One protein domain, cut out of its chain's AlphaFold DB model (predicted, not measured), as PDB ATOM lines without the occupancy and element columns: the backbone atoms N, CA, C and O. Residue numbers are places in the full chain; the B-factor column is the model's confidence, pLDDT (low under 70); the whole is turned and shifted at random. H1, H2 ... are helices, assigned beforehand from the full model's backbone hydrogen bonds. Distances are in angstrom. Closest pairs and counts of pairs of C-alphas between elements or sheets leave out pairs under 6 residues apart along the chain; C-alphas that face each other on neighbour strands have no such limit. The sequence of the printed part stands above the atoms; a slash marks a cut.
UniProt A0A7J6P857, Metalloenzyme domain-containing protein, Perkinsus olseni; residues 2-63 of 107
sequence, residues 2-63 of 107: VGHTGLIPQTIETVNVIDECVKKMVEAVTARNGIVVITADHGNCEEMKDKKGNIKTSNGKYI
ATOM      1  N   VAL A   2     300.950 204.567 259.822       96.19
ATOM      2  CA  VAL A   2     302.128 205.250 260.400       96.19
ATOM      3  C   VAL A   2     302.426 204.804 261.833       96.19
ATOM      4  O   VAL A   2     303.588 204.589 262.155       96.19
ATOM      5  N   GLY A   3     301.413 204.524 262.655       94.38
ATOM      6  CA  GLY A   3     301.659 203.995 264.002       94.38
ATOM      7  C   GLY A   3     302.359 202.620 264.027       94.38
ATOM      8  O   GLY A   3     303.161 202.352 264.916       94.38
ATOM      9  N   HIS A   4     302.231 201.799 262.974       96.31
ATOM     10  CA  HIS A   4     303.017 200.558 262.842       96.31
ATOM     11  C   HIS A   4     304.521 200.796 262.636       96.31
ATOM     12  O   HIS A   4     305.310 199.870 262.788       96.31
ATOM     13  N   THR A   5     304.942 202.017 262.297       96.69
ATOM     14  CA  THR A   5     306.371 202.358 262.202       96.69
ATOM     15  C   THR A   5     307.010 202.555 263.577       96.69
ATOM     16  O   THR A   5     308.231 202.529 263.688       96.69
ATOM     17  N   GLY A   6     306.207 202.781 264.627       95.94
ATOM     18  CA  GLY A   6     306.704 203.088 265.968       95.94
ATOM     19  C   GLY A   6     307.287 204.499 266.123       95.94
ATOM     20  O   GLY A   6     307.748 204.867 267.205       95.94
ATOM     21  N   LEU A   7     307.263 205.307 265.061       97.69
ATOM     22  CA  LEU A   7     307.777 206.669 265.058       97.69
ATOM     23  C   LEU A   7     306.714 207.632 265.601       97.69
ATOM     24  O   LEU A   7     305.801 208.061 264.891       97.69
ATOM     25  N   ILE A   8     306.813 207.944 266.896       96.94
ATOM     26  CA  ILE A   8     305.813 208.742 267.622       96.94
ATOM     27  C   ILE A   8     305.616 210.144 267.013       96.94
ATOM     28  O   ILE A   8     304.462 210.490 266.765       96.94
ATOM     29  N   PRO A   9     306.664 210.942 266.712       98.00
ATOM     30  CA  PRO A   9     306.470 212.285 266.153       98.00
ATOM     31  C   PRO A   9     305.695 212.278 264.826       98.00
ATOM     32  O   PRO A   9     304.750 213.040 264.655       98.00
ATOM     33  N   GLN A  10     306.030 211.353 263.929       98.25
ATOM     34  CA  GLN A  10     305.382 211.182 262.628       98.25
ATOM     35  C   GLN A  10     303.944 210.674 262.774       98.25
ATOM     36  O   GLN A  10     303.064 211.032 261.992       98.25
ATOM     37  N   THR A  11     303.686 209.843 263.787       97.62
ATOM     38  CA  THR A  11     302.327 209.388 264.103       97.62
ATOM     39  C   THR A  11     301.460 210.559 264.566       97.62
ATOM     40  O   THR A  11     300.334 210.685 264.096       97.62
ATOM     41  N   ILE A  12     301.992 211.452 265.408       97.69
ATOM     42  CA  ILE A  12     301.297 212.677 265.842       97.69
ATOM     43  C   ILE A  12     301.002 213.585 264.642       97.69
ATOM     44  O   ILE A  12     299.865 214.009 264.463       97.69
ATOM     45  N   GLU A  13     301.999 213.836 263.792       98.31
ATOM     46  CA  GLU A  13     301.823 214.633 262.572       98.31
ATOM     47  C   GLU A  13     300.720 214.054 261.674       98.31
ATOM     48  O   GLU A  13     299.840 214.777 261.213       98.31
ATOM     49  N   THR A  14     300.703 212.730 261.503       97.56
ATOM     50  CA  THR A  14     299.674 212.039 260.714       97.56
ATOM     51  C   THR A  14     298.276 212.224 261.306       97.56
ATOM     52  O   THR A  14     297.330 212.467 260.560       97.56
ATOM     53  N   VAL A  15     298.126 212.126 262.631       96.69
ATOM     54  CA  VAL A  15     296.829 212.331 263.296       96.69
ATOM     55  C   VAL A  15     296.344 213.775 263.122       96.69
ATOM     56  O   VAL A  15     295.169 213.969 262.829       96.69
ATOM     57  N   ASN A  16     297.234 214.771 263.193       98.12
ATOM     58  CA  ASN A  16     296.873 216.172 262.939       98.12
ATOM     59  C   ASN A  16     296.364 216.384 261.503       98.12
ATOM     60  O   ASN A  16     295.355 217.052 261.290       98.12
ATOM     61  N   VAL A  17     297.011 215.762 260.511       98.25
ATOM     62  CA  VAL A  17     296.551 215.820 259.112       98.25
ATOM     63  C   VAL A  17     295.179 215.157 258.948       98.25
ATOM     64  O   VAL A  17     294.337 215.658 258.196       98.25
ATOM     65  N   ILE A  18     294.927 214.045 259.645       97.25
ATOM     66  CA  ILE A  18     293.613 213.387 259.645       97.25
ATOM     67  C   ILE A  18     292.555 214.317 260.249       97.25
ATOM     68  O   ILE A  18     291.497 214.470 259.642       97.25
ATOM     69  N   ASP A  19     292.839 214.964 261.382       97.12
ATOM     70  CA  ASP A  19     291.924 215.911 262.033       97.12
ATOM     71  C   ASP A  19     291.526 217.061 261.093       97.12
ATOM     72  O   ASP A  19     290.339 217.313 260.872       97.12
ATOM     73  N   GLU A  20     292.498 217.679 260.414       98.44
ATOM     74  CA  GLU A  20     292.233 218.727 259.422       98.44
ATOM     75  C   GLU A  20     291.360 218.241 258.254       98.44
ATOM     76  O   GLU A  20     290.489 218.968 257.763       98.44
ATOM     77  N   CYS A  21     291.585 217.013 257.778       98.44
ATOM     78  CA  CYS A  21     290.778 216.413 256.717       98.44
ATOM     79  C   CYS A  21     289.348 216.119 257.188       98.44
ATOM     80  O   CYS A  21     288.388 216.423 256.476       98.44
ATOM     81  N   VAL A  22     289.199 215.552 258.388       97.31
ATOM     82  CA  VAL A  22     287.899 215.255 258.999       97.31
ATOM     83  C   VAL A  22     287.106 216.536 259.204       97.31
ATOM     84  O   VAL A  22     285.940 216.580 258.815       97.31
ATOM     85  N   LYS A  23     287.737 217.609 259.695       97.94
ATOM     86  CA  LYS A  23     287.108 218.927 259.823       97.94
ATOM     87  C   LYS A  23     286.498 219.405 258.503       97.94
ATOM     88  O   LYS A  23     285.320 219.753 258.473       97.94
ATOM     89  N   LYS A  24     287.256 219.353 257.399       98.50
ATOM     90  CA  LYS A  24     286.765 219.753 256.063       98.50
ATOM     91  C   LYS A  24     285.547 218.930 255.624       98.50
ATOM     92  O   LYS A  24     284.614 219.474 255.039       98.50
ATOM     93  N   MET A  25     285.541 217.624 255.908       97.38
ATOM     94  CA  MET A  25     284.400 216.751 255.604       97.38
ATOM     95  C   MET A  25     283.181 217.095 256.463       97.38
ATOM     96  O   MET A  25     282.078 217.220 255.933       97.38
ATOM     97  N   VAL A  26     283.379 217.301 257.769       97.00
ATOM     98  CA  VAL A  26     282.312 217.690 258.697       97.00
ATOM     99  C   VAL A  26     281.671 219.005 258.264       97.00
ATOM    100  O   VAL A  26     280.451 219.064 258.126       97.00
ATOM    101  N   GLU A  27     282.465 220.032 257.964       97.75
ATOM    102  CA  GLU A  27     281.973 221.327 257.474       97.75
ATOM    103  C   GLU A  27     281.178 221.181 256.164       97.75
ATOM    104  O   GLU A  27     280.081 221.725 256.029       97.75
ATOM    105  N   ALA A  28     281.677 220.396 255.204       98.50
ATOM    106  CA  ALA A  28     281.010 220.211 253.916       98.50
ATOM    107  C   ALA A  28     279.666 219.466 254.021       98.50
ATOM    108  O   ALA A  28     278.727 219.792 253.283       98.50
ATOM    109  N   VAL A  29     279.576 218.463 254.902       97.25
ATOM    110  CA  VAL A  29     278.356 217.669 255.117       97.25
ATOM    111  C   VAL A  29     277.332 218.457 255.933       97.25
ATOM    112  O   VAL A  29     276.164 218.523 255.550       97.25
ATOM    113  N   THR A  30     277.763 219.113 257.013       95.06
ATOM    114  CA  THR A  30     276.875 219.913 257.875       95.06
ATOM    115  C   THR A  30     276.289 221.118 257.141       95.06
ATOM    116  O   THR A  30     275.100 221.387 257.289       95.06
ATOM    117  N   ALA A  31     277.045 221.768 256.245       98.25
ATOM    118  CA  ALA A  31     276.534 222.835 255.373       98.25
ATOM    119  C   ALA A  31     275.386 222.392 254.437       98.25
ATOM    120  O   ALA A  31     274.715 223.229 253.836       98.25
ATOM    121  N   ARG A  32     275.166 221.080 254.289       98.31
ATOM    122  CA  ARG A  32     274.086 220.475 253.493       98.31
ATOM    123  C   ARG A  32     273.023 219.803 254.366       98.31
ATOM    124  O   ARG A  32     272.248 219.004 253.851       98.31
ATOM    125  N   ASN A  33     273.001 220.101 255.667       96.94
ATOM    126  CA  ASN A  33     272.136 219.463 256.662       96.94
ATOM    127  C   ASN A  33     272.272 217.926 256.683       96.94
ATOM    128  O   ASN A  33     271.317 217.217 256.993       96.94
ATOM    129  N   GLY A  34     273.447 217.409 256.310       96.12
ATOM    130  CA  GLY A  34     273.750 215.986 256.378       96.12
ATOM    131  C   GLY A  34     274.212 215.557 257.770       96.12
ATOM    132  O   GLY A  34     274.515 216.382 258.631       96.12
ATOM    133  N   ILE A  35     274.313 214.244 257.963       95.19
ATOM    134  CA  ILE A  35     274.772 213.626 259.210       95.19
ATOM    135  C   ILE A  35     276.157 213.022 258.977       95.19
ATOM    136  O   ILE A  35     276.395 212.386 257.950       95.19
ATOM    137  N   VAL A  36     277.068 213.201 259.933       94.38
ATOM    138  CA  VAL A  36     278.407 212.600 259.903       94.38
ATOM    139  C   VAL A  36     278.534 211.602 261.042       94.38
ATOM    140  O   VAL A  36     278.264 211.931 262.194       94.38
ATOM    141  N   VAL A  37     278.991 210.394 260.719       94.06
ATOM    142  CA  VAL A  37     279.376 209.374 261.697       94.06
ATOM    143  C   VAL A  37     280.877 209.152 261.573       94.06
ATOM    144  O   VAL A  37     281.357 208.734 260.522       94.06
ATOM    145  N   ILE A  38     281.617 209.446 262.640       93.12
ATOM    146  CA  ILE A  38     283.066 209.234 262.717       93.12
ATOM    147  C   ILE A  38     283.304 208.001 263.582       93.12
ATOM    148  O   ILE A  38     282.774 207.896 264.686       93.12
ATOM    149  N   THR A  39     284.081 207.047 263.076       91.69
ATOM    150  CA  THR A  39     284.398 205.797 263.772       91.69
ATOM    151  C   THR A  39     285.784 205.292 263.362       91.69
ATOM    152  O   THR A  39     286.411 205.862 262.469       91.69
ATOM    153  N   ALA A  40     286.257 204.230 264.010       90.56
ATOM    154  CA  ALA A  40     287.491 203.522 263.686       90.56
ATOM    155  C   ALA A  40     287.228 202.012 263.721       90.56
ATOM    156  O   ALA A  40     286.402 201.546 264.500       90.56
ATOM    157  N   ASP A  41     287.932 201.249 262.893       89.81
ATOM    158  CA  ASP A  41     287.855 199.788 262.852       89.81
ATOM    159  C   ASP A  41     288.660 199.129 263.983       89.81
ATOM    160  O   ASP A  41     288.299 198.063 264.480       89.81
ATOM    161  N   HIS A  42     289.742 199.763 264.428       90.56
ATOM    162  CA  HIS A  42     290.515 199.331 265.588       90.56
ATOM    163  C   HIS A  42     291.377 200.467 266.161       90.56
ATOM    164  O   HIS A  42     291.411 201.578 265.638       90.56
ATOM    165  N   GLY A  43     292.098 200.178 267.252       90.88
ATOM    166  CA  GLY A  43     293.119 201.074 267.800       90.88
ATOM    167  C   GLY A  43     294.496 200.834 267.186       90.88
ATOM    168  O   GLY A  43     294.770 199.773 266.616       90.88
ATOM    169  N   ASN A  44     295.379 201.814 267.297       93.19
ATOM    170  CA  ASN A  44     296.807 201.721 267.031       93.19
ATOM    171  C   ASN A  44     297.555 202.895 267.699       93.19
ATOM    172  O   ASN A  44     298.340 202.697 268.623       93.19
ATOM    173  N   CYS A  45     297.290 204.123 267.243       94.19
ATOM    174  CA  CYS A  45     298.071 205.308 267.597       94.19
ATOM    175  C   CYS A  45     297.817 205.841 269.016       94.19
ATOM    176  O   CYS A  45     298.590 206.670 269.490       94.19
ATOM    177  N   GLU A  46     296.767 205.379 269.696       91.69
ATOM    178  CA  GLU A  46     296.457 205.729 271.086       91.69
ATOM    179  C   GLU A  46     297.484 205.179 272.083       91.69
ATOM    180  O   GLU A  46     297.691 205.757 273.146       91.69
ATOM    181  N   GLU A  47     298.145 204.070 271.740       91.81
ATOM    182  CA  GLU A  47     299.108 203.393 272.604       91.81
ATOM    183  C   GLU A  47     300.336 202.980 271.784       91.81
ATOM    184  O   GLU A  47     300.440 201.856 271.291       91.81
ATOM    185  N   MET A  48     301.289 203.906 271.661       94.50
ATOM    186  CA  MET A  48     302.544 203.720 270.914       94.50
ATOM    187  C   MET A  48     303.687 203.131 271.761       94.50
ATOM    188  O   MET A  48     304.780 202.871 271.247       94.50
ATOM    189  N   LYS A  49     303.461 202.927 273.065       94.75
ATOM    190  CA  LYS A  49     304.392 202.269 273.991       94.75
ATOM    191  C   LYS A  49     303.655 201.271 274.874       94.75
ATOM    192  O   LYS A  49     302.563 201.570 275.338       94.75
ATOM    193  N   ASP A  50     304.264 200.116 275.128       91.50
ATOM    194  CA  ASP A  50     303.728 199.134 276.073       91.50
ATOM    195  C   ASP A  50     303.949 199.559 277.543       91.50
ATOM    196  O   ASP A  50     304.636 200.539 277.844       91.50
ATOM    197  N   LYS A  51     303.414 198.775 278.490       91.19
ATOM    198  CA  LYS A  51     303.572 199.012 279.942       91.19
ATOM    199  C   LYS A  51     305.027 199.025 280.430       91.19
ATOM    200  O   LYS A  51     305.290 199.488 281.534       91.19
ATOM    201  N   LYS A  52     305.959 198.478 279.649       95.06
ATOM    202  CA  LYS A  52     307.396 198.443 279.947       95.06
ATOM    203  C   LYS A  52     308.151 199.583 279.246       95.06
ATOM    204  O   LYS A  52     309.358 199.697 279.422       95.06
ATOM    205  N   GLY A  53     307.456 200.425 278.480       93.62
ATOM    206  CA  GLY A  53     308.016 201.553 277.742       93.62
ATOM    207  C   GLY A  53     308.585 201.197 276.366       93.62
ATOM    208  O   GLY A  53     309.131 202.088 275.709       93.62
ATOM    209  N   ASN A  54     308.456 199.947 275.910       96.31
ATOM    210  CA  ASN A  54     308.921 199.546 274.582       96.31
ATOM    211  C   ASN A  54     307.997 200.104 273.507       96.31
ATOM    212  O   ASN A  54     306.790 200.203 273.714       96.31
ATOM    213  N   ILE A  55     308.557 200.411 272.337       97.25
ATOM    214  CA  ILE A  55     307.772 200.846 271.181       97.25
ATOM    215  C   ILE A  55     306.807 199.737 270.765       97.25
ATOM    216  O   ILE A  55     307.214 198.601 270.516       97.25
ATOM    217  N   LYS A  56     305.527 200.093 270.669       95.56
ATOM    218  CA  LYS A  56     304.462 199.217 270.198       95.56
ATOM    219  C   LYS A  56     304.119 199.583 268.762       95.56
ATOM    220  O   LYS A  56     303.848 200.736 268.452       95.56
ATOM    221  N   THR A  57     304.131 198.577 267.896       94.94
ATOM    222  CA  THR A  57     303.825 198.709 266.466       94.94
ATOM    223  C   THR A  57     302.621 197.876 266.048       94.94
ATOM    224  O   THR A  57     302.309 197.817 264.869       94.94
ATOM    225  N   SER A  58     301.942 197.194 266.968       93.38
ATOM    226  CA  SER A  58     300.761 196.374 266.686       93.38
ATOM    227  C   SER A  58     299.461 197.149 266.910       93.38
ATOM    228  O   SER A  58     299.451 198.217 267.520       93.38
ATOM    229  N   ASN A  59     298.346 196.593 266.431       91.31
ATOM    230  CA  ASN A  59     297.020 197.145 266.709       91.31
ATOM    231  C   ASN A  59     296.729 197.183 268.217       91.31
ATOM    232  O   ASN A  59     297.170 196.328 268.989       91.31
ATOM    233  N   GLY A  60     295.959 198.187 268.618       82.69
ATOM    234  CA  GLY A  60     295.377 198.339 269.941       82.69
ATOM    235  C   GLY A  60     293.860 198.180 269.915       82.69
ATOM    236  O   GLY A  60     293.247 197.872 268.888       82.69
ATOM    237  N   LYS A  61     293.249 198.374 271.080       74.56
ATOM    238  CA  LYS A  61     291.796 198.403 271.223       74.56
ATOM    239  C   LYS A  61     291.378 199.859 271.338       74.56
ATOM    240  O   LYS A  61     291.688 200.500 272.335       74.56
ATOM    241  N   TYR A  62     290.650 200.350 270.345       66.00
ATOM    242  CA  TYR A  62     289.957 201.620 270.468       66.00
ATOM    243  C   TYR A  62     288.559 201.346 271.013       66.00
ATOM    244  O   TYR A  62     287.755 200.682 270.362       66.00
ATOM    245  N   ILE A  63     288.296 201.801 272.235       58.62
ATOM    246  CA  ILE A  63     286.977 201.721 272.858       58.62
ATOM    247  C   ILE A  63     286.513 203.160 273.053       58.62
ATOM    248  O   ILE A  63     287.000 203.849 273.947       58.62
TER     249      ILE A  63
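AT A GLANCE: This is residues 2 to 63 of the 107 residues of the protein "Metalloenzyme domain-containing protein" of Perkinsus olseni (UniProt A0A7J6P857). One long helix, H2, makes one side of an open, rod-like shape; past its last residue the chain turns and folds back along it as a long stretch with no named element, residues 31 to 63. The short helix H1 sits at H2's first end, and residues 28 to 33 stick out at the other. The printed part has 62 residues, with H1 then H2 and no named strand; it is all helix by class, though only 27 residues are in named elements. It is loose, with a radius of gyration of the C-alphas of 14.6 A, and spans 47 by 22 by 13 A.

HOW THE PARTS SIT: H2, residues 8 to 30, touches H1, residues 2 to 5, with residues 10 to 14 alone; the closest C-alphas, of Gly 3 and Thr 11, are 5.4 A apart. A tight link of 2 residues joins them. In H2 every O i to N i+4 pair is within hydrogen-bond range; H1 is too short for such a pair.

IN THESE COORDINATES: H2 measures 32.5 A from C-alpha 8 at (305.813, 208.742, 267.622) to C-alpha 30 at (276.875, 219.913, 257.875). H1 measures 5.4 A from C-alpha 2 at (302.128, 205.250, 260.400).

THE WHOLE: The C-alphas farthest apart, of Arg 32 and Lys 52, are 47.9 A apart. The printed part has no cut. Mean pLDDT of the printed part is 93.9; residues 62 to 63 are under 70.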